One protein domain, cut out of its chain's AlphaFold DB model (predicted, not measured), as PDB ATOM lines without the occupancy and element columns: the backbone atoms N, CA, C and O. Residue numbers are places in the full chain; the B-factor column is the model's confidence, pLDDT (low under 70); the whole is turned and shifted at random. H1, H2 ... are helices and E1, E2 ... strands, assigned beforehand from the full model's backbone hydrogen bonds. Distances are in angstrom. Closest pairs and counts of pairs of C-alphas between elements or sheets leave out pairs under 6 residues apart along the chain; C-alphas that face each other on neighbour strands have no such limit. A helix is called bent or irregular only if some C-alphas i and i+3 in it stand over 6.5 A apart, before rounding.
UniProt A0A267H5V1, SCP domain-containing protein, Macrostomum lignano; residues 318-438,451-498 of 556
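This is residues 318 to 438 and 451 to 498 of the 556 residues of the protein "SCP domain-containing protein" of Macrostomum lignano (UniProt A0A267H5V1). A strongly twisted sheet of five strands, with E6 and E1 in its middle and E7, E4 and E5 at its edges, is covered along its length by the bent helix H2 and the helices H4 and H5. From one end a two-stranded hairpin, E2 and E3, reaches away from this body, and its residues 335 to 340 stick out free; at the opposite end lies the loop of residues 381 to 400, while H6, near the end of the printed part, is set off from the helices H2, H4 and H5. The printed part has 169 residues, with six named helices and seven named strands in the order H1, E1, E2, E3, H2, H3, E4, E5, E6, H4, H5, E7, H6. The larger sheet is branched and its neighbour strands are antiparallel; the class is mixed, helices and strands. The whole is compact by its radius of gyration of the C-alphas, 17.0 A, yet elongated in outline, spanning 60 by 35 by 26 A.

H1, residues 318 to 322, begins at C-alpha 318 at (110.942, 161.703, 168.853). E1, residues 324 to 330, is 19.8 A long. E2, residues 334 to 336, and E3, residues 339 to 341, follow. H2, residues 347 to 372, was assigned as one helix by its hydrogen bonds but is bent, with C-alphas 356 and 359 7.6 A apart. Its arms are H2a, residues 347 to 356, 13.0 A, and H2b, residues 359 to 372, 19.8 A; H2a is itself irregular, C-alphas 352 and 355 being 6.7 A apart. Then come H3, residues 377 to 380, E4, residues 401 to 403, and E5, residues 409 to 411. E6, residues 415 to 424, is the longest strand, 28.9 A, from C-alpha 415 at (105.997, 187.244, 169.653). H4, residues 457 to 466, is 14.1 A long, and H5 is residues 468 to 473. E7, residues 479 to 485, is 17.9 A long, and H6, residues 490 to 496, ends at C-alpha 496 at (110.268, 177.584, 160.757).

E6 has E1 on one side and E4 and E5 on the other. N 326 and O 418 of E1 and E6 are 2.9 A apart, within hydrogen-bond range, as are N 402 and O 421 of E4 and E6, 2.9 A, and N 417 and O 409 of the hairpin E5 and E6, 2.8 A. E7 lies on the other side of E1 from E6, with N 482 and O 327 at 2.7 A. H4 is over E1 at a height of 8.3 A over the sheet and runs along the strands, at 1 degree to E1 on the local plane. H2b only grazes the sheet with residues 359 to 367. The hub is H2: H2b touches H4, about perpendicular at 83 degrees, closest at the C-alphas of Val 367 and Ala 463, 5.2 A. H2b touches H5 at a tilt of 37 degrees, only just steep, opposite ways, closest at the C-alphas of Ala 362 and Ile 471, 5.4 A. H2b and H3 touch only at the corner, at the C-alphas of Cys 371 and Tyr 377, 4.9 A. H2a is on the sheet at a height of 8.4 A, and H1 is on it too, only just over E6 with 3 of its C-alphas. The hairpin E2 and E3 has N 336 and O 339 at 2.9 A. H6 is apart from H4, among others. Every O i to N i+4 pair is within range in H1, H2b, H4 and H5; H2a has 3 of 6, H6 has 2 of 3, and H3 is too short for one.

The C-alphas farthest apart are those of Gly 337 and Ser 385, 59.7 A. Residues 439 to 450 are not printed, and C-alphas 438 and 451 are 16.3 A apart across this cut. The link from H3 to E4 is long. Mean pLDDT of the printed part is 75.4, and 50 residues are under 70, among them 382 to 395, 424 to 438 and 486 to 498.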
ATOM      1  N   ILE A 318     111.881 162.060 167.784       66.06
ATOM      2  CA  ILE A 318     110.942 161.703 168.853       66.06
ATOM      3  C   ILE A 318     110.442 162.954 169.584       66.06
ATOM      4  O   ILE A 318     109.238 163.078 169.801       66.06
ATOM      5  N   LEU A 319     111.333 163.886 169.929       71.50
ATOM      6  CA  LEU A 319     110.958 165.154 170.557       71.50
ATOM      7  C   LEU A 319     110.125 165.997 169.594       71.50
ATOM      8  O   LEU A 319     109.075 166.493 169.984       71.50
ATOM      9  N   HIS A 320     110.508 166.053 168.318       66.56
ATOM     10  CA  HIS A 320     109.761 166.760 167.278       66.56
ATOM     11  C   HIS A 320     108.285 166.332 167.222       66.56
ATOM     12  O   HIS A 320     107.389 167.157 167.357       66.56
ATOM     13  N   VAL A 321     107.998 165.036 167.063       70.12
ATOM     14  CA  VAL A 321     106.603 164.576 166.896       70.12
ATOM     15  C   VAL A 321     105.762 164.674 168.174       70.12
ATOM     16  O   VAL A 321     104.532 164.672 168.098       70.12
ATOM     17  N   ASN A 322     106.405 164.758 169.341       76.44
ATOM     18  CA  ASN A 322     105.733 164.863 170.638       76.44
ATOM     19  C   ASN A 322     105.762 166.279 171.229       76.44
ATOM     20  O   ASN A 322     105.282 166.471 172.344       76.44
ATOM     21  N   SER A 323     106.270 167.266 170.489       82.62
ATOM     22  CA  SER A 323     106.268 168.662 170.922       82.62
ATOM     23  C   SER A 323     105.079 169.440 170.357       82.62
ATOM     24  O   SER A 323     104.532 169.101 169.307       82.62
ATOM     25  N   VAL A 324     104.695 170.508 171.052       88.12
ATOM     26  CA  VAL A 324     103.718 171.507 170.603       88.12
ATOM     27  C   VAL A 324     104.410 172.853 170.489       88.12
ATOM     28  O   VAL A 324     105.165 173.243 171.379       88.12
ATOM     29  N   LYS A 325     104.134 173.566 169.397       88.44
ATOM     30  CA  LYS A 325     104.656 174.906 169.157       88.44
ATOM     31  C   LYS A 325     103.750 175.928 169.828       88.44
ATOM     32  O   LYS A 325     102.567 176.019 169.504       88.44
ATOM     33  N   LEU A 326     104.307 176.684 170.767       92.94
ATOM     34  CA  LEU A 326     103.627 177.782 171.444       92.94
ATOM     35  C   LEU A 326     104.247 179.104 171.025       92.94
ATOM     36  O   LEU A 326     105.468 179.238 171.008       92.94
ATOM     37  N   THR A 327     103.395 180.082 170.728       92.00
ATOM     38  CA  THR A 327     103.820 181.465 170.491       92.00
ATOM     39  C   THR A 327     103.235 182.353 171.578       92.00
ATOM     40  O   THR A 327     102.017 182.468 171.678       92.00
ATOM     41  N   PHE A 328     104.085 182.981 172.381       92.94
ATOM     42  CA  PHE A 328     103.723 183.986 173.375       92.94
ATOM     43  C   PHE A 328     103.690 185.365 172.724       92.94
ATOM     44  O   PHE A 328     104.567 185.706 171.934       92.94
ATOM     45  N   VAL A 329     102.682 186.165 173.051       92.19
ATOM     46  CA  VAL A 329     102.483 187.505 172.490       92.19
ATOM     47  C   VAL A 329     102.149 188.504 173.588       92.19
ATOM     48  O   VAL A 329     101.723 188.131 174.685       92.19
ATOM     49  N   SER A 330     102.315 189.786 173.274       89.75
ATOM     50  CA  SER A 330     101.846 190.860 174.143       89.75
ATOM     51  C   SER A 330     100.323 190.897 174.190       89.75
ATOM     52  O   SER A 330      99.665 191.029 173.159       89.75
ATOM     53  N   ALA A 331      99.777 190.863 175.399       88.06
ATOM     54  CA  ALA A 331      98.405 191.259 175.698       88.06
ATOM     55  C   ALA A 331      98.310 192.735 176.141       88.06
ATOM     56  O   ALA A 331      97.213 193.274 176.277       88.06
ATOM     57  N   ALA A 332      99.450 193.399 176.355       86.94
ATOM     58  CA  ALA A 332      99.527 194.826 176.652       86.94
ATOM     59  C   ALA A 332      99.770 195.659 175.382       86.94
ATOM     60  O   ALA A 332     100.389 195.199 174.418       86.94
ATOM     61  N   TRP A 333      99.328 196.915 175.403       88.06
ATOM     62  CA  TRP A 333      99.610 197.890 174.353       88.06
ATOM     63  C   TRP A 333     100.028 199.228 174.958       88.06
ATOM     64  O   TRP A 333      99.567 199.629 176.024       88.06
ATOM     65  N   PHE A 334     100.897 199.929 174.244       89.75
ATOM     66  CA  PHE A 334     101.340 201.280 174.552       89.75
ATOM     67  C   PHE A 334     100.985 202.197 173.382       89.75
ATOM     68  O   PHE A 334     101.157 201.818 172.224       89.75
ATOM     69  N   ARG A 335     100.489 203.405 173.657       89.31
ATOM     70  CA  ARG A 335     100.157 204.385 172.614       89.31
ATOM     71  C   ARG A 335     101.122 205.560 172.655       89.31
ATOM     72  O   ARG A 335     101.237 206.248 173.663       89.31
ATOM     73  N   SER A 336     101.752 205.811 171.514       86.00
ATOM     74  CA  SER A 336     102.646 206.936 171.257       86.00
ATOM     75  C   SER A 336     102.045 207.804 170.152       86.00
ATOM     76  O   SER A 336     102.212 207.522 168.964       86.00
ATOM     77  N   GLY A 337     101.260 208.817 170.529       85.56
ATOM     78  CA  GLY A 337     100.488 209.606 169.564       85.56
ATOM     79  C   GLY A 337      99.552 208.710 168.728       85.56
ATOM     80  O   GLY A 337      98.712 208.026 169.319       85.56
ATOM     81  N   PRO A 338      99.673 208.684 167.384       84.62
ATOM     82  CA  PRO A 338      98.877 207.796 166.532       84.62
ATOM     83  C   PRO A 338      99.382 206.342 166.512       84.62
ATOM     84  O   PRO A 338      98.684 205.462 166.014       84.62
ATOM     85  N   LEU A 339     100.586 206.076 167.025       85.94
ATOM     86  CA  LEU A 339     101.222 204.765 166.952       85.94
ATOM     87  C   LEU A 339     100.807 203.891 168.134       85.94
ATOM     88  O   LEU A 339     100.760 204.348 169.278       85.94
ATOM     89  N   VAL A 340     100.555 202.613 167.857       86.50
ATOM     90  CA  VAL A 340     100.326 201.583 168.873       86.50
ATOM     91  C   VAL A 340     101.501 200.617 168.851       86.50
ATOM     92  O   VAL A 340     101.870 200.089 167.804       86.50
ATOM     93  N   VAL A 341     102.088 200.401 170.019       86.81
ATOM     94  CA  VAL A 341     103.191 199.477 170.248       86.81
ATOM     95  C   VAL A 341     102.667 198.307 171.058       86.81
ATOM     96  O   VAL A 341     102.069 198.499 172.112       86.81
ATOM     97  N   LEU A 342     102.928 197.098 170.575       88.62
ATOM     98  CA  LEU A 342     102.820 195.874 171.357       88.62
ATOM     99  C   LEU A 342     104.232 195.548 171.860       88.62
ATOM    100  O   LEU A 342     105.084 195.213 171.030       88.62
ATOM    101  N   PRO A 343     104.532 195.730 173.161       88.69
ATOM    102  CA  PRO A 343     105.845 195.407 173.704       88.69
ATOM    103  C   PRO A 343     106.183 193.939 173.423       88.69
ATOM    104  O   PRO A 343     105.396 193.066 173.773       88.69
ATOM    105  N   PRO A 344     107.303 193.638 172.759       90.38
ATOM    106  CA  PRO A 344     107.603 192.270 172.385       90.38
ATOM    107  C   PRO A 344     107.968 191.416 173.605       90.38
ATOM    108  O   PRO A 344     108.460 191.933 174.610       90.38
ATOM    109  N   ILE A 345     107.793 190.100 173.487       89.81
ATOM    110  CA  ILE A 345     108.201 189.151 174.526       89.81
ATOM    111  C   ILE A 345     109.687 188.825 174.344       89.81
ATOM    112  O   ILE A 345     110.105 188.260 173.335       89.81
ATOM    113  N   ALA A 346     110.521 189.211 175.306       85.69
ATOM    114  CA  ALA A 346     111.967 189.009 175.214       85.69
ATOM    115  C   ALA A 346     112.372 187.569 175.584       85.69
ATOM    116  O   ALA A 346     111.761 186.953 176.457       85.69
ATOM    117  N   LYS A 347     113.459 187.043 174.995       79.62
ATOM    118  CA  LYS A 347     113.972 185.697 175.327       79.62
ATOM    119  C   LYS A 347     114.286 185.551 176.821       79.62
ATOM    120  O   LYS A 347     113.908 184.558 177.430       79.62
ATOM    121  N   ALA A 348     114.913 186.555 177.443       75.12
ATOM    122  CA  ALA A 348     115.193 186.511 178.881       75.12
ATOM    123  C   ALA A 348     113.920 186.577 179.743       75.12
ATOM    124  O   ALA A 348     113.888 185.998 180.826       75.12
ATOM    125  N   GLN A 349     112.862 187.239 179.258       76.69
ATOM    126  CA  GLN A 349     111.574 187.272 179.951       76.69
ATOM    127  C   GLN A 349     110.960 185.873 180.033       76.69
ATOM    128  O   GLN A 349     110.371 185.524 181.052       76.69
ATOM    129  N   PHE A 350     111.148 185.044 179.002       83.31
ATOM    130  CA  PHE A 350     110.692 183.664 179.058       83.31
ATOM    131  C   PHE A 350     111.347 182.890 180.199       83.31
ATOM    132  O   PHE A 350     110.629 182.322 181.012       83.31
ATOM    133  N   HIS A 351     112.674 182.917 180.314       74.75
ATOM    134  CA  HIS A 351     113.367 182.183 181.374       74.75
ATOM    135  C   HIS A 351     113.000 182.706 182.770       74.75
ATOM    136  O   HIS A 351     112.581 181.933 183.624       74.75
ATOM    137  N   MET A 352     113.075 184.024 182.973       71.56
ATOM    138  CA  MET A 352     112.940 184.626 184.303       71.56
ATOM    139  C   MET A 352     111.491 184.751 184.786       71.56
ATOM    140  O   MET A 352     111.234 184.657 185.982       71.56
ATOM    141  N   GLU A 353     110.548 185.014 183.879       78.88
ATOM    142  CA  GLU A 353     109.180 185.406 184.242       78.88
ATOM    143  C   GLU A 353     108.114 184.449 183.705       78.88
ATOM    144  O   GLU A 353     107.033 184.386 184.269       78.88
ATOM    145  N   ILE A 354     108.349 183.693 182.632       85.56
ATOM    146  CA  ILE A 354     107.323 182.776 182.103       85.56
ATOM    147  C   ILE A 354     107.563 181.362 182.624       85.56
ATOM    148  O   ILE A 354     106.699 180.785 183.281       85.56
ATOM    149  N   TRP A 355     108.745 180.814 182.350       85.31
ATOM    150  CA  TRP A 355     109.106 179.429 182.625       85.31
ATOM    151  C   TRP A 355     109.247 179.145 184.121       85.31
ATOM    152  O   TRP A 355     108.662 178.178 184.608       85.31
ATOM    153  N   ASN A 356     109.955 180.020 184.843       74.25
ATOM    154  CA  ASN A 356     110.205 179.885 186.281       74.25
ATOM    155  C   ASN A 356     108.997 180.276 187.163       74.25
ATOM    156  O   ASN A 356     109.031 180.070 188.375       74.25
ATOM    157  N   LEU A 357     107.917 180.825 186.584       75.88
ATOM    158  CA  LEU A 357     106.656 181.079 187.295       75.88
ATOM    159  C   LEU A 357     105.702 179.865 187.220       75.88
ATOM    160  O   LEU A 357     106.111 178.705 187.228       75.88
ATOM    161  N   LYS A 358     104.386 180.113 187.191       84.44
ATOM    162  CA  LYS A 358     103.336 179.090 187.265       84.44
ATOM    163  C   LYS A 358     103.034 178.406 185.932       84.44
ATOM    164  O   LYS A 358     102.240 177.471 185.929       84.44
ATOM    165  N   PHE A 359     103.672 178.804 184.830       91.31
ATOM    166  CA  PHE A 359     103.357 178.287 183.496       91.31
ATOM    167  C   PHE A 359     103.455 176.756 183.410       91.31
ATOM    168  O   PHE A 359     102.500 176.105 182.985       91.31
ATOM    169  N   ARG A 360     104.566 176.160 183.875       90.06
ATOM    170  CA  ARG A 360     104.760 174.694 183.878       90.06
ATOM    171  C   ARG A 360     103.657 173.985 184.659       90.06
ATOM    172  O   ARG A 360     103.091 173.000 184.192       90.06
ATOM    173  N   SER A 361     103.319 174.533 185.826       88.81
ATOM    174  CA  SER A 361     102.266 173.999 186.690       88.81
ATOM    175  C   SER A 361     100.891 174.092 186.029       88.81
ATOM    176  O   SER A 361     100.159 173.108 186.020       88.81
ATOM    177  N   ALA A 362     100.568 175.225 185.403       93.69
ATOM    178  CA  ALA A 362      99.299 175.428 184.712       93.69
ATOM    179  C   ALA A 362      99.137 174.492 183.503       93.69
ATOM    180  O   ALA A 362      98.064 173.930 183.294       93.69
ATOM    181  N   VAL A 363     100.203 174.263 182.727       92.69
ATOM    182  CA  VAL A 363     100.187 173.300 181.611       92.69
ATOM    183  C   VAL A 363     100.014 171.866 182.121       92.69
ATOM    184  O   VAL A 363      99.202 171.113 181.578       92.69
ATOM    185  N   ALA A 364     100.740 171.482 183.174       87.69
ATOM    186  CA  ALA A 364     100.632 170.160 183.786       87.69
ATOM    187  C   ALA A 364      99.215 169.891 184.333       87.69
ATOM    188  O   ALA A 364      98.632 168.824 184.096       87.69
ATOM    189  N   GLU A 365      98.630 170.881 185.009       88.62
ATOM    190  CA  GLU A 365      97.260 170.835 185.515       88.62
ATOM    191  C   GLU A 365      96.244 170.747 184.372       88.62
ATOM    192  O   GLU A 365      95.376 169.872 184.399       88.62
ATOM    193  N   ALA A 366      96.392 171.568 183.329       91.94
ATOM    194  CA  ALA A 366      95.531 171.544 182.151       91.94
ATOM    195  C   ALA A 366      95.507 170.161 181.485       91.94
ATOM    196  O   ALA A 366      94.432 169.635 181.193       91.94
ATOM    197  N   VAL A 367      96.671 169.533 181.282       88.38
ATOM    198  CA  VAL A 367      96.762 168.186 180.692       88.38
ATOM    199  C   VAL A 367      96.153 167.134 181.615       88.38
ATOM    200  O   VAL A 367      95.405 166.267 181.159       88.38
ATOM    201  N   THR A 368      96.411 167.223 182.919       84.56
ATOM    202  CA  THR A 368      95.841 166.294 183.902       84.56
ATOM    203  C   THR A 368      94.314 166.399 183.943       84.56
ATOM    204  O   THR A 368      93.622 165.381 183.884       84.56
ATOM    205  N   LYS A 369      93.769 167.619 183.978       86.88
ATOM    206  CA  LYS A 369      92.329 167.909 183.964       86.88
ATOM    207  C   LYS A 369      91.683 167.469 182.649       86.88
ATOM    208  O   LYS A 369      90.631 166.833 182.677       86.88
ATOM    209  N   PHE A 370      92.350 167.719 181.519       88.75
ATOM    210  CA  PHE A 370      91.924 167.256 180.199       88.75
ATOM    211  C   PHE A 370      91.779 165.736 180.176       88.75
ATOM    212  O   PHE A 370      90.720 165.232 179.828       88.75
ATOM    213  N   CYS A 371      92.801 164.998 180.605       81.25
ATOM    214  CA  CYS A 371      92.785 163.539 180.550       81.25
ATOM    215  C   CYS A 371      91.922 162.874 181.626       81.25
ATOM    216  O   CYS A 371      91.527 161.727 181.447       81.25
ATOM    217  N   ARG A 372      91.611 163.562 182.731       78.94
ATOM    218  CA  ARG A 372      90.652 163.088 183.745       78.94
ATOM    219  C   ARG A 372      89.200 163.344 183.364       78.94
ATOM    220  O   ARG A 372      88.303 162.823 184.015       78.94
ATOM    221  N   ASN A 373      88.944 164.128 182.324       81.44
ATOM    222  CA  ASN A 373      87.599 164.285 181.806       81.44
ATOM    223  C   ASN A 373      87.179 162.996 181.080       81.44
ATOM    224  O   ASN A 373      87.845 162.576 180.134       81.44
ATOM    225  N   HIS A 374      86.055 162.403 181.492       79.31
ATOM    226  CA  HIS A 374      85.500 161.189 180.888       79.31
ATOM    227  C   HIS A 374      85.394 161.275 179.354       79.31
ATOM    228  O   HIS A 374      85.708 160.308 178.668       79.31
ATOM    229  N   TYR A 375      85.023 162.436 178.802       84.19
ATOM    230  CA  TYR A 375      84.885 162.631 177.352       84.19
ATOM    231  C   TYR A 375      86.220 162.621 176.596       84.19
ATOM    232  O   TYR A 375      86.271 162.248 175.428       84.19
ATOM    233  N   ASN A 376      87.304 163.018 177.258       83.81
ATOM    234  CA  ASN A 376      88.626 163.159 176.649       83.81
ATOM    235  C   ASN A 376      89.559 161.990 177.000       83.81
ATOM    236  O   ASN A 376      90.638 161.867 176.421       83.81
ATOM    237  N   TYR A 377      89.162 161.128 177.940       78.19
ATOM    238  CA  TYR A 377      90.006 160.070 178.487       78.19
ATOM    239  C   TYR A 377      90.561 159.142 177.403       78.19
ATOM    240  O   TYR A 377      91.748 158.837 177.424       78.19
ATOM    241  N   GLU A 378      89.767 158.752 176.402       77.12
ATOM    242  CA  GLU A 378      90.226 157.872 175.313       77.12
ATOM    243  C   GLU A 378      91.322 158.500 174.428       77.12
ATOM    244  O   GLU A 378      92.187 157.790 173.895       77.12
ATOM    245  N   LEU A 379      91.345 159.838 174.313       79.56
ATOM    246  CA  LEU A 379      92.402 160.578 173.610       79.56
ATOM    247  C   LEU A 379      93.735 160.501 174.357       79.56
ATOM    248  O   LEU A 379      94.799 160.597 173.738       79.56
ATOM    249  N   CYS A 380      93.699 160.283 175.670       77.62
ATOM    250  CA  CYS A 380      94.878 160.065 176.501       77.62
ATOM    251  C   CYS A 380      95.187 158.567 176.667       77.62
ATOM    252  O   CYS A 380      96.337 158.163 176.585       77.62
ATOM    253  N   CYS A 381      94.171 157.717 176.785       71.88
ATOM    254  CA  CYS A 381      94.270 156.325 177.218       71.88
ATOM    255  C   CYS A 381      93.574 155.389 176.214       71.88
ATOM    256  O   CYS A 381      92.596 154.720 176.537       71.88
ATOM    257  N   SER A 382      94.057 155.355 174.971       67.00
ATOM    258  CA  SER A 382      93.378 154.657 173.870       67.00
ATOM    259  C   SER A 382      93.153 153.165 174.164       67.00
ATOM    260  O   SER A 382      94.098 152.449 174.498       67.00
ATOM    261  N   GLY A 383      91.910 152.696 174.009       62.00
ATOM    262  CA  GLY A 383      91.529 151.296 174.237       62.00
ATOM    263  C   GLY A 383      91.374 150.895 175.709       62.00
ATOM    264  O   GLY A 383      91.384 149.703 176.009       62.00
ATOM    265  N   ARG A 384      91.263 151.860 176.634       62.25
ATOM    266  CA  ARG A 384      90.967 151.619 178.054       62.25
ATOM    267  C   ARG A 384      89.662 152.302 178.447       62.25
ATOM    268  O   ARG A 384      89.477 153.479 178.150       62.25
ATOM    269  N   SER A 385      88.794 151.586 179.158       58.91
ATOM    270  CA  SER A 385      87.597 152.168 179.771       58.91
ATOM    271  C   SER A 385      87.984 153.143 180.885       58.91
ATOM    272  O   SER A 385      88.958 152.910 181.610       58.91
ATOM    273  N   TYR A 386      87.218 154.228 181.025       61.06
ATOM    274  CA  TYR A 386      87.422 155.233 182.066       61.06
ATOM    275  C   TYR A 386      87.374 154.586 183.457       61.06
ATOM    276  O   TYR A 386      86.319 154.193 183.945       61.06
ATOM    277  N   THR A 387      88.540 154.465 184.083       57.44
ATOM    278  CA  THR A 387      88.727 153.895 185.421       57.44
ATOM    279  C   THR A 387      89.587 154.867 186.215       57.44
ATOM    280  O   THR A 387      90.787 154.683 186.394       57.44
ATOM    281  N   VAL A 388      89.000 155.993 186.623       54.84
ATOM    282  CA  VAL A 388      89.678 156.898 187.559       54.84
ATOM    283  C   VAL A 388      89.466 156.342 188.959       54.84
ATOM    284  O   VAL A 388      88.509 156.693 189.642       54.84
ATOM    285  N   GLU A 389      90.348 155.437 189.380       52.09
ATOM    286  CA  GLU A 389      90.451 155.087 190.795       52.09
ATOM    287  C   GLU A 389      90.977 156.301 191.567       52.09
ATOM    288  O   GLU A 389      92.006 156.895 191.207       52.09
ATOM    289  N   VAL A 390      90.263 156.668 192.633       44.44
ATOM    290  CA  VAL A 390      90.675 157.685 193.603       44.44
ATOM    291  C   VAL A 390      92.016 157.248 194.202       44.44
ATOM    292  O   VAL A 390      92.076 156.261 194.925       44.44
ATOM    293  N   GLY A 391      93.101 157.954 193.867       47.16
ATOM    294  CA  GLY A 391      94.460 157.641 194.334       47.16
ATOM    295  C   GLY A 391      95.398 157.006 193.297       47.16
ATOM    296  O   GLY A 391      96.576 156.818 193.593       47.16
ATOM    297  N   SER A 392      94.943 156.728 192.068       51.25
ATOM    298  CA  SER A 392      95.836 156.262 190.995       51.25
ATOM    299  C   SER A 392      96.769 157.390 190.505       51.25
ATOM    300  O   SER A 392      96.327 158.489 190.157       51.25
ATOM    301  N   ALA A 393      98.081 157.124 190.476       48.16
ATOM    302  CA  ALA A 393      99.177 158.059 190.167       48.16
ATOM    303  C   ALA A 393      99.271 158.472 188.675       48.16
ATOM    304  O   ALA A 393     100.336 158.482 188.055       48.16
ATOM    305  N   SER A 394      98.139 158.804 188.058       55.00
ATOM    306  CA  SER A 394      98.039 159.240 186.663       55.00
ATOM    307  C   SER A 394      97.942 160.765 186.612       55.00
ATOM    308  O   SER A 394      96.861 161.318 186.397       55.00
ATOM    309  N   TYR A 395      99.047 161.457 186.884       65.94
ATOM    310  CA  TYR A 395      99.112 162.916 186.807       65.94
ATOM    311  C   TYR A 395     100.406 163.372 186.131       65.94
ATOM    312  O   TYR A 395     101.414 162.669 186.181       65.94
ATOM    313  N   VAL A 396     100.336 164.516 185.449       78.00
ATOM    314  CA  VAL A 396     101.512 165.237 184.948       78.00
ATOM    315  C   VAL A 396     101.937 166.207 186.041       78.00
ATOM    316  O   VAL A 396     101.110 166.981 186.523       78.00
ATOM    317  N   GLY A 397     103.200 166.151 186.452       77.44
ATOM    318  CA  GLY A 397     103.801 167.132 187.347       77.44
ATOM    319  C   GLY A 397     104.403 168.318 186.580       77.44
ATOM    320  O   GLY A 397     104.697 168.194 185.390       77.44
ATOM    321  N   PRO A 398     104.655 169.462 187.242       79.69
ATOM    322  CA  PRO A 398     105.367 170.587 186.629       79.69
ATOM    323  C   PRO A 398     106.737 170.182 186.063       79.69
ATOM    324  O   PRO A 398     107.135 170.676 185.011       79.69
ATOM    325  N   GLU A 399     107.417 169.232 186.718       79.75
ATOM    326  CA  GLU A 399     108.727 168.718 186.294       79.75
ATOM    327  C   GLU A 399     108.698 167.872 185.019       79.75
ATOM    328  O   GLU A 399     109.704 167.754 184.320       79.75
ATOM    329  N   ASP A 400     107.528 167.353 184.651       79.25
ATOM    330  CA  ASP A 400     107.358 166.625 183.398       79.25
ATOM    331  C   ASP A 400     107.242 167.587 182.201       79.25
ATOM    332  O   ASP A 400     107.491 167.187 181.060       79.25
ATOM    333  N   VAL A 401     106.880 168.859 182.433       84.81
ATOM    334  CA  VAL A 401     106.739 169.893 181.395       84.81
ATOM    335  C   VAL A 401     108.098 170.516 181.103       84.81
ATOM    336  O   VAL A 401     108.706 171.171 181.953       84.81
ATOM    337  N   ASN A 402     108.544 170.329 179.865       83.12
ATOM    338  CA  ASN A 402     109.854 170.718 179.369       83.12
ATOM    339  C   ASN A 402     109.719 171.529 178.072       83.12
ATOM    340  O   ASN A 402     108.680 171.506 177.406       83.12
ATOM    341  N   TYR A 403     110.767 172.259 177.710       82.88
ATOM    342  CA  TYR A 403     110.863 172.980 176.443       82.88
ATOM    343  C   TYR A 403     112.184 172.658 175.768       82.88
ATOM    344  O   TYR A 403     113.164 172.353 176.435       82.88
ATOM    345  N   LEU A 404     112.210 172.749 174.442       74.06
ATOM    346  CA  LEU A 404     113.440 172.575 173.680       74.06
ATOM    347  C   LEU A 404     114.164 173.915 173.625       74.06
ATOM    348  O   LEU A 404     113.751 174.809 172.883       74.06
ATOM    349  N   GLN A 405     115.240 174.065 174.397       66.44
ATOM    350  CA  GLN A 405     115.916 175.353 174.591       66.44
ATOM    351  C   GLN A 405     116.318 176.035 173.280       66.44
ATOM    352  O   GLN A 405     116.097 177.233 173.102       66.44
ATOM    353  N   GLY A 406     116.825 175.263 172.320       62.53
ATOM    354  CA  GLY A 406     117.216 175.785 171.015       62.53
ATOM    355  C   GLY A 406     116.058 176.325 170.173       62.53
ATOM    356  O   GLY A 406     116.284 177.074 169.238       62.53
ATOM    357  N   THR A 407     114.804 176.017 170.501       69.38
ATOM    358  CA  THR A 407     113.641 176.426 169.693       69.38
ATOM    359  C   THR A 407     113.083 177.796 170.056       69.38
ATOM    360  O   THR A 407     112.145 178.245 169.401       69.38
ATOM    361  N   ILE A 408     113.649 178.458 171.072       75.44
ATOM    362  CA  ILE A 408     113.243 179.800 171.500       75.44
ATOM    363  C   ILE A 408     113.661 180.830 170.447       75.44
ATOM    364  O   ILE A 408     114.818 181.268 170.396       75.44
ATOM    365  N   ASN A 409     112.694 181.285 169.656       75.31
ATOM    366  CA  ASN A 409     112.914 182.202 168.542       75.31
ATOM    367  C   ASN A 409     111.931 183.369 168.554       75.31
ATOM    368  O   ASN A 409     110.775 183.235 168.952       75.31
ATOM    369  N   GLN A 410     112.416 184.530 168.117       81.38
ATOM    370  CA  GLN A 410     111.581 185.715 167.963       81.38
ATOM    371  C   GLN A 410     110.858 185.653 166.627       81.38
ATOM    372  O   GLN A 410     111.484 185.366 165.610       81.38
ATOM    373  N   VAL A 411     109.562 185.949 166.621       80.75
ATOM    374  CA  VAL A 411     108.754 185.959 165.400       80.75
ATOM    375  C   VAL A 411     108.340 187.375 165.010       80.75
ATOM    376  O   VAL A 411     108.318 188.308 165.826       80.75
ATOM    377  N   ALA A 412     107.974 187.538 163.738       76.12
ATOM    378  CA  ALA A 412     107.398 188.775 163.232       76.12
ATOM    379  C   ALA A 412     106.236 189.249 164.129       76.12
ATOM    380  O   ALA A 412     105.429 188.457 164.610       76.12
ATOM    381  N   GLY A 413     106.166 190.557 164.384       75.00
ATOM    382  CA  GLY A 413     105.180 191.134 165.306       75.00
ATOM    383  C   GLY A 413     105.591 191.140 166.785       75.00
ATOM    384  O   GLY A 413     104.881 191.736 167.586       75.00
ATOM    385  N   GLY A 414     106.756 190.584 167.145       81.31
ATOM    386  CA  GLY A 414     107.295 190.657 168.513       81.31
ATOM    387  C   GLY A 414     106.822 189.541 169.448       81.31
ATOM    388  O   GLY A 414     106.927 189.683 170.666       81.31
ATOM    389  N   GLY A 415     106.279 188.457 168.891       87.75
ATOM    390  CA  GLY A 415     105.997 187.244 169.653       87.75
ATOM    391  C   GLY A 415     107.256 186.407 169.878       87.75
ATOM    392  O   GLY A 415     108.217 186.507 169.117       87.75
ATOM    393  N   LEU A 416     107.209 185.541 170.886       88.69
ATOM    394  CA  LEU A 416     108.259 184.578 171.194       88.69
ATOM    395  C   LEU A 416     107.727 183.158 171.015       88.69
ATOM    396  O   LEU A 416     106.743 182.779 171.647       88.69
ATOM    397  N   GLN A 417     108.379 182.371 170.172       87.31
ATOM    398  CA  GLN A 417     107.970 181.016 169.841       87.31
ATOM    399  C   GLN A 417     108.931 179.986 170.427       87.31
ATOM    400  O   GLN A 417     110.137 180.210 170.436       87.31
ATOM    401  N   LEU A 418     108.399 178.851 170.885       85.62
ATOM    402  CA  LEU A 418     109.175 177.686 171.308       85.62
ATOM    403  C   LEU A 418     108.370 176.391 171.207       85.62
ATOM    404  O   LEU A 418     107.140 176.397 171.132       85.62
ATOM    405  N   LEU A 419     109.084 175.273 171.250       84.25
ATOM    406  CA  LEU A 419     108.519 173.939 171.365       84.25
ATOM    407  C   LEU A 419     108.510 173.493 172.828       84.25
ATOM    408  O   LEU A 419     109.551 173.493 173.486       84.25
ATOM    409  N   ILE A 420     107.343 173.062 173.306       89.00
ATOM    410  CA  ILE A 420     107.188 172.390 174.600       89.00
ATOM    411  C   ILE A 420     106.885 170.908 174.406       89.00
ATOM    412  O   ILE A 420     106.202 170.530 173.455       89.00
ATOM    413  N   TYR A 421     107.340 170.072 175.331       85.81
ATOM    414  CA  TYR A 421     107.013 168.651 175.385       85.81
ATOM    415  C   TYR A 421     106.795 168.211 176.830       85.81
ATOM    416  O   TYR A 421     107.218 168.877 177.773       85.81
ATOM    417  N   ILE A 422     106.125 167.073 177.009       84.69
ATOM    418  CA  ILE A 422     105.918 166.486 178.333       84.69
ATOM    419  C   ILE A 422     106.552 165.099 178.355       84.69
ATOM    420  O   ILE A 422     106.061 164.177 177.693       84.69
ATOM    421  N   GLY A 423     107.670 164.980 179.069       76.88
ATOM    422  CA  GLY A 423     108.430 163.743 179.237       76.88
ATOM    423  C   GLY A 423     108.132 163.115 180.591       76.88
ATOM    424  O   GLY A 423     108.090 163.819 181.588       76.88
ATOM    425  N   VAL A 424     107.926 161.797 180.629       66.56
ATOM    426  CA  VAL A 424     107.565 161.092 181.869       66.56
ATOM    427  C   VAL A 424     108.698 160.143 182.293       66.56
ATOM    428  O   VAL A 424     109.122 159.316 181.471       66.56
ATOM    429  N   PRO A 425     109.179 160.202 183.554       57.44
ATOM    430  CA  PRO A 425     110.189 159.284 184.073       57.44
ATOM    431  C   PRO A 425     109.756 157.816 183.983       57.44
ATOM    432  O   PRO A 425     108.576 157.465 184.081       57.44
ATOM    433  N   ALA A 426     110.730 156.921 183.810       50.81
ATOM    434  CA  ALA A 426     110.481 155.487 183.760       50.81
ATOM    435  C   ALA A 426     110.044 154.961 185.141       50.81
ATOM    436  O   ALA A 426     110.874 154.574 185.951       50.81
ATOM    437  N   GLY A 427     108.733 154.946 185.401       50.91
ATOM    438  CA  GLY A 427     108.150 154.289 186.576       50.91
ATOM    439  C   GLY A 427     107.112 155.087 187.368       50.91
ATOM    440  O   GLY A 427     106.462 154.478 188.208       50.91
ATOM    441  N   SER A 428     106.907 156.389 187.108       50.50
ATOM    442  CA  SER A 428     106.126 157.246 188.026       50.50
ATOM    443  C   SER A 428     104.883 157.959 187.474       50.50
ATOM    444  O   SER A 428     104.276 158.708 188.231       50.50
ATOM    445  N   SER A 429     104.414 157.726 186.237       48.47
ATOM    446  CA  SER A 429     103.037 158.144 185.900       48.47
ATOM    447  C   SER A 429     102.335 157.302 184.828       48.47
ATOM    448  O   SER A 429     102.913 156.838 183.837       48.47
ATOM    449  N   THR A 430     101.044 157.070 185.074       53.03
ATOM    450  CA  THR A 430     100.141 156.184 184.328       53.03
ATOM    451  C   THR A 430      99.019 156.940 183.619       53.03
ATOM    452  O   THR A 430      97.912 156.426 183.518       53.03
ATOM    453  N   LEU A 431      99.277 158.068 182.946       55.38
ATOM    454  CA  LEU A 431      98.319 158.618 181.950       55.38
ATOM    455  C   LEU A 431      98.151 157.727 180.685       55.38
ATOM    456  O   LEU A 431      97.656 158.146 179.650       55.38
ATOM    457  N   CYS A 432      98.556 156.460 180.842       57.41
ATOM    458  CA  CYS A 432      98.394 155.243 180.062       57.41
ATOM    459  C   CYS A 432      99.165 155.154 178.740       57.41
ATOM    460  O   CYS A 432      98.615 154.849 177.690       57.41
ATOM    461  N   SER A 433     100.497 155.246 178.864       52.62
ATOM    462  CA  SER A 433     101.517 154.789 177.895       52.62
ATOM    463  C   SER A 433     101.367 155.336 176.474       52.62
ATOM    464  O   SER A 433     101.308 154.596 175.493       52.62
ATOM    465  N   VAL A 434     101.387 156.653 176.377       44.75
ATOM    466  CA  VAL A 434     101.449 157.409 175.131       44.75
ATOM    467  C   VAL A 434     102.899 157.882 174.944       44.75
ATOM    468  O   VAL A 434     103.553 158.149 175.942       44.75
ATOM    469  N   GLY A 435     103.509 157.956 173.762       40.38
ATOM    470  CA  GLY A 435     103.335 157.121 172.581       40.38
ATOM    471  C   GLY A 435     104.506 156.144 172.425       40.38
ATOM    472  O   GLY A 435     105.670 156.536 172.413       40.38
ATOM    473  N   LYS A 436     104.214 154.854 172.230       36.31
ATOM    474  CA  LYS A 436     105.167 153.993 171.524       36.31
ATOM    475  C   LYS A 436     105.098 154.398 170.057       36.31
ATOM    476  O   LYS A 436     104.199 153.956 169.343       36.31
ATOM    477  N   LEU A 437     106.053 155.191 169.575       34.25
ATOM    478  CA  LEU A 437     106.424 155.030 168.173       34.25
ATOM    479  C   LEU A 437     106.736 153.537 168.010       34.25
ATOM    480  O   LEU A 437     107.524 152.979 168.779       34.25
ATOM    481  N   LYS A 438     106.100 152.874 167.038       33.28
ATOM    482  CA  LYS A 438     106.675 151.660 166.460       33.28
ATOM    483  C   LYS A 438     108.034 152.092 165.915       33.28
ATOM    484  O   LYS A 438     108.138 152.509 164.768       33.28
ATOM    485  N   PRO A 451     113.785 160.602 178.325       49.12
ATOM    486  CA  PRO A 451     112.627 160.072 179.039       49.12
ATOM    487  C   PRO A 451     111.987 158.936 178.233       49.12
ATOM    488  O   PRO A 451     111.818 159.010 177.017       49.12
ATOM    489  N   ALA A 452     111.643 157.843 178.916       53.97
ATOM    490  CA  ALA A 452     111.221 156.601 178.272       53.97
ATOM    491  C   ALA A 452     109.832 156.690 177.594       53.97
ATOM    492  O   ALA A 452     109.457 155.768 176.862       53.97
ATOM    493  N   LYS A 453     109.047 157.753 177.860       68.44
ATOM    494  CA  LYS A 453     107.674 157.987 177.364       68.44
ATOM    495  C   LYS A 453     107.365 159.494 177.246       68.44
ATOM    496  O   LYS A 453     107.883 160.282 178.033       68.44
ATOM    497  N   PHE A 454     106.481 159.868 176.312       76.62
ATOM    498  CA  PHE A 454     106.094 161.259 176.013       76.62
ATOM    499  C   PHE A 454     104.582 161.416 175.842       76.62
ATOM    500  O   PHE A 454     103.965 160.632 175.121       76.62
ATOM    501  N   VAL A 455     103.977 162.471 176.389       78.56
ATOM    502  CA  VAL A 455     102.569 162.783 176.085       78.56
ATOM    503  C   VAL A 455     102.430 163.140 174.600       78.56
ATOM    504  O   VAL A 455     103.221 163.912 174.063       78.56
ATOM    505  N   ARG A 456     101.410 162.582 173.924       78.75
ATOM    506  CA  ARG A 456     101.089 162.915 172.523       78.75
ATOM    507  C   ARG A 456     100.942 164.431 172.383       78.75
ATOM    508  O   ARG A 456     100.122 165.023 173.085       78.75
ATOM    509  N   SER A 457     101.619 165.027 171.405       83.12
ATOM    510  CA  SER A 457     101.485 166.454 171.069       83.12
ATOM    511  C   SER A 457     100.023 166.874 170.873       83.12
ATOM    512  O   SER A 457      99.625 167.950 171.305       83.12
ATOM    513  N   ALA A 458      99.182 165.997 170.311       83.19
ATOM    514  CA  ALA A 458      97.752 166.265 170.145       83.19
ATOM    515  C   ALA A 458      97.000 166.449 171.467       83.19
ATOM    516  O   ALA A 458      96.131 167.311 171.559       83.19
ATOM    517  N   VAL A 459      97.361 165.682 172.495       85.62
ATOM    518  CA  VAL A 459      96.774 165.813 173.834       85.62
ATOM    519  C   VAL A 459      97.220 167.126 174.467       85.62
ATOM    520  O   VAL A 459      96.381 167.866 174.968       85.62
ATOM    521  N   ILE A 460      98.519 167.446 174.387       89.38
ATOM    522  CA  ILE A 460      99.066 168.711 174.899       89.38
ATOM    523  C   ILE A 460      98.350 169.892 174.233       89.38
ATOM    524  O   ILE A 460      97.846 170.773 174.922       89.38
ATOM    525  N   ARG A 461      98.237 169.883 172.901       90.69
ATOM    526  CA  ARG A 461      97.577 170.943 172.132       90.69
ATOM    527  C   ARG A 461      96.126 171.136 172.561       90.69
ATOM    528  O   ARG A 461      95.747 172.257 172.879       90.69
ATOM    529  N   LEU A 462      95.330 170.066 172.568       91.12
ATOM    530  CA  LEU A 462      93.908 170.146 172.918       91.12
ATOM    531  C   LEU A 462      93.709 170.597 174.369       91.12
ATOM    532  O   LEU A 462      92.840 171.425 174.629       91.12
ATOM    533  N   ALA A 463      94.545 170.124 175.295       92.50
ATOM    534  CA  ALA A 463      94.512 170.556 176.687       92.50
ATOM    535  C   ALA A 463      94.847 172.048 176.835       92.50
ATOM    536  O   ALA A 463      94.086 172.787 177.458       92.50
ATOM    537  N   VAL A 464      95.940 172.514 176.221       95.00
ATOM    538  CA  VAL A 464      96.345 173.929 176.267       95.00
ATOM    539  C   VAL A 464      95.306 174.818 175.579       95.00
ATOM    540  O   VAL A 464      95.030 175.907 176.064       95.00
ATOM    541  N   GLN A 465      94.678 174.361 174.492       94.81
ATOM    542  CA  GLN A 465      93.584 175.082 173.835       94.81
ATOM    543  C   GLN A 465      92.335 175.168 174.721       94.81
ATOM    544  O   GLN A 465      91.767 176.249 174.872       94.81
ATOM    545  N   GLN A 466      91.917 174.053 175.325       95.44
ATOM    546  CA  GLN A 466      90.715 173.993 176.158       95.44
ATOM    547  C   GLN A 466      90.859 174.819 177.444       95.44
ATOM    548  O   GLN A 466      89.909 175.486 177.853       95.44
ATOM    549  N   TYR A 467      92.042 174.808 178.061       96.06
ATOM    550  CA  TYR A 467      92.328 175.509 179.318       96.06
ATOM    551  C   TYR A 467      93.160 176.781 179.124       96.06
ATOM    552  O   TYR A 467      93.741 177.299 180.075       96.06
ATOM    553  N   LYS A 468      93.185 177.332 177.903       95.38
ATOM    554  CA  LYS A 468      94.023 178.481 177.537       95.38
ATOM    555  C   LYS A 468      93.867 179.665 178.491       95.38
ATOM    556  O   LYS A 468      94.858 180.266 178.875       95.38
ATOM    557  N   ARG A 469      92.631 179.985 178.884       94.25
ATOM    558  CA  ARG A 469      92.335 181.102 179.791       94.25
ATOM    559  C   ARG A 469      92.983 180.917 181.166       94.25
ATOM    560  O   ARG A 469      93.605 181.844 181.658       94.25
ATOM    561  N   GLU A 470      92.874 179.721 181.746       94.62
ATOM    562  CA  GLU A 470      93.490 179.383 183.041       94.62
ATOM    563  C   GLU A 470      95.027 179.461 182.944       94.62
ATOM    564  O   GLU A 470      95.696 179.939 183.858       94.62
ATOM    565  N   ILE A 471      95.593 179.058 181.799       94.75
ATOM    566  CA  ILE A 471      97.033 179.165 181.543       94.75
ATOM    567  C   ILE A 471      97.460 180.628 181.369       94.75
ATOM    568  O   ILE A 471      98.449 181.027 181.975       94.75
ATOM    569  N   ASP A 472      96.732 181.441 180.600       94.38
ATOM    570  CA  ASP A 472      97.035 182.870 180.426       94.38
ATOM    571  C   ASP A 472      96.964 183.629 181.763       94.38
ATOM    572  O   ASP A 472      97.808 184.477 182.029       94.38
ATOM    573  N   GLU A 473      96.008 183.290 182.637       92.81
ATOM    574  CA  GLU A 473      95.893 183.850 183.996       92.81
ATOM    575  C   GLU A 473      97.113 183.512 184.883       92.81
ATOM    576  O   GLU A 473      97.375 184.203 185.869       92.81
ATOM    577  N   SER A 474      97.884 182.473 184.535       91.56
ATOM    578  CA  SER A 474      99.124 182.094 185.227       91.56
ATOM    579  C   SER A 474     100.378 182.827 184.724       91.56
ATOM    580  O   SER A 474     101.430 182.735 185.364       91.56
ATOM    581  N   LEU A 475     100.287 183.522 183.582       92.06
ATOM    582  CA  LEU A 475     101.400 184.232 182.949       92.06
ATOM    583  C   LEU A 475     101.617 185.628 183.564       92.06
ATOM    584  O   LEU A 475     100.702 186.194 184.168       92.06
ATOM    585  N   PRO A 476     102.816 186.224 183.396       89.88
ATOM    586  CA  PRO A 476     103.056 187.613 183.768       89.88
ATOM    587  C   PRO A 476     102.043 188.570 183.141       89.88
ATOM    588  O   PRO A 476     101.575 188.372 182.017       89.88
ATOM    589  N   GLN A 477     101.754 189.663 183.850       86.56
ATOM    590  CA  GLN A 477     100.837 190.686 183.362       86.56
ATOM    591  C   GLN A 477     101.266 191.188 181.974       86.56
ATOM    592  O   GLN A 477     102.406 191.599 181.767       86.56
ATOM    593  N   GLY A 478     100.327 191.184 181.027       86.81
ATOM    594  CA  GLY A 478     100.578 191.637 179.659       86.81
ATOM    595  C   GLY A 478     101.163 190.575 178.727       86.81
ATOM    596  O   GLY A 478     101.491 190.920 177.595       86.81
ATOM    597  N   VAL A 479     101.245 189.307 179.143       91.62
ATOM    598  CA  VAL A 479     101.666 188.172 178.306       91.62
ATOM    599  C   VAL A 479     100.503 187.196 178.119       91.62
ATOM    600  O   VAL A 479      99.764 186.923 179.059       91.62
ATOM    601  N   ALA A 480     100.341 186.656 176.911       93.50
ATOM    602  CA  ALA A 480      99.354 185.616 176.619       93.50
ATOM    603  C   ALA A 480      99.878 184.617 175.579       93.50
ATOM    604  O   ALA A 480     100.785 184.924 174.803       93.50
ATOM    605  N   ILE A 481      99.265 183.434 175.507       93.31
ATOM    606  CA  ILE A 481      99.486 182.505 174.389       93.31
ATOM    607  C   ILE A 481      98.772 183.062 173.144       93.31
ATOM    608  O   ILE A 481      97.555 183.207 173.129       93.31
ATOM    609  N   GLY A 482      99.502 183.390 172.086       89.12
ATOM    610  CA  GLY A 482      98.946 183.888 170.823       89.12
ATOM    611  C   GLY A 482      98.564 182.782 169.839       89.12
ATOM    612  O   GLY A 482      97.539 182.886 169.174       89.12
ATOM    613  N   ALA A 483      99.362 181.712 169.769       89.06
ATOM    614  CA  ALA A 483      99.137 180.584 168.863       89.06
ATOM    615  C   ALA A 483      99.584 179.250 169.479       89.06
ATOM    616  O   ALA A 483     100.496 179.215 170.312       89.06
ATOM    617  N   ILE A 484      98.916 178.168 169.064       90.75
ATOM    618  CA  ILE A 484      99.157 176.785 169.501       90.75
ATOM    619  C   ILE A 484      99.101 175.887 168.259       90.75
ATOM    620  O   ILE A 484      98.015 175.494 167.810       90.75
ATOM    621  N   ASP A 485     100.273 175.544 167.737       81.56
ATOM    622  CA  ASP A 485     100.422 174.872 166.448       81.56
ATOM    623  C   ASP A 485     101.057 173.484 166.589       81.56
ATOM    624  O   ASP A 485     101.772 173.176 167.550       81.56
ATOM    625  N   PHE A 486     100.804 172.640 165.591       68.19
ATOM    626  CA  PHE A 486     101.543 171.402 165.387       68.19
ATOM    627  C   PHE A 486     102.774 171.635 164.518       68.19
ATOM    628  O   PHE A 486     102.846 172.575 163.731       68.19
ATOM    629  N   LEU A 487     103.702 170.692 164.603       63.28
ATOM    630  CA  LEU A 487     104.681 170.463 163.552       63.28
ATOM    631  C   LEU A 487     104.049 169.471 162.566       63.28
ATOM    632  O   LEU A 487     104.202 168.259 162.718       63.28
ATOM    633  N   GLU A 488     103.235 169.967 161.627       44.31
ATOM    634  CA  GLU A 488     102.409 169.116 160.748       44.31
ATOM    635  C   GLU A 488     103.235 168.333 159.710       44.31
ATOM    636  O   GLU A 488     102.760 167.334 159.165       44.31
ATOM    637  N   SER A 489     104.511 168.674 159.496       44.97
ATOM    638  CA  SER A 489     105.399 167.914 158.614       44.97
ATOM    639  C   SER A 489     106.895 168.117 158.914       44.97
ATOM    640  O   SER A 489     107.299 169.103 159.525       44.97
ATOM    641  N   ARG A 490     107.760 167.217 158.405       41.09
ATOM    642  CA  ARG A 490     109.224 167.462 158.349       41.09
ATOM    643  C   ARG A 490     109.581 168.715 157.530       41.09
ATOM    644  O   ARG A 490     110.681 169.228 157.689       41.09
ATOM    645  N   ALA A 491     108.691 169.169 156.642       36.66
ATOM    646  CA  ALA A 491     108.913 170.334 155.791       36.66
ATOM    647  C   ALA A 491     108.688 171.658 156.541       36.66
ATOM    648  O   ALA A 491     109.400 172.618 156.269       36.66
ATOM    649  N   ASP A 492     107.770 171.697 157.512       38.22
ATOM    650  CA  ASP A 492     107.517 172.897 158.327       38.22
ATOM    651  C   ASP A 492     108.674 173.179 159.282       38.22
ATOM    652  O   ASP A 492     109.049 174.323 159.500       38.22
ATOM    653  N   PHE A 493     109.335 172.129 159.765       40.12
ATOM    654  CA  PHE A 493     110.514 172.264 160.611       40.12
ATOM    655  C   PHE A 493     111.720 172.868 159.876       40.12
ATOM    656  O   PHE A 493     112.432 173.700 160.426       40.12
ATOM    657  N   GLY A 494     111.912 172.507 158.603       38.97
ATOM    658  CA  GLY A 494     112.931 173.116 157.744       38.97
ATOM    659  C   GLY A 494     112.617 174.558 157.324       38.97
ATOM    660  O   GLY A 494     113.527 175.253 156.888       38.97
ATOM    661  N   LYS A 495     111.364 175.017 157.452       41.50
ATOM    662  CA  LYS A 495     110.949 176.399 157.149       41.50
ATOM    663  C   LYS A 495     110.948 177.299 158.386       41.50
ATOM    664  O   LYS A 495     111.484 178.393 158.317       41.50
ATOM    665  N   ASP A 496     110.396 176.824 159.502       38.47
ATOM    666  CA  ASP A 496     110.268 177.584 160.757       38.47
ATOM    667  C   ASP A 496     111.548 177.548 161.608       38.47
ATOM    668  O   ASP A 496     111.782 178.416 162.447       38.47
ATOM    669  N   TYR A 497     112.381 176.524 161.411       45.38
ATOM    670  CA  TYR A 497     113.582 176.275 162.199       45.38
ATOM    671  C   TYR A 497     114.742 175.829 161.306       45.38
ATOM    672  O   TYR A 497     115.477 174.925 161.680       45.38
ATOM    673  N   GLY A 498     114.899 176.428 160.117       35.81
ATOM    674  CA  GLY A 498     115.731 175.928 159.005       35.81
ATOM    675  C   GLY A 498     117.198 175.577 159.290       35.81
ATOM    676  O   GLY A 498     117.847 174.933 158.474       35.81
TER     677      GLY A 498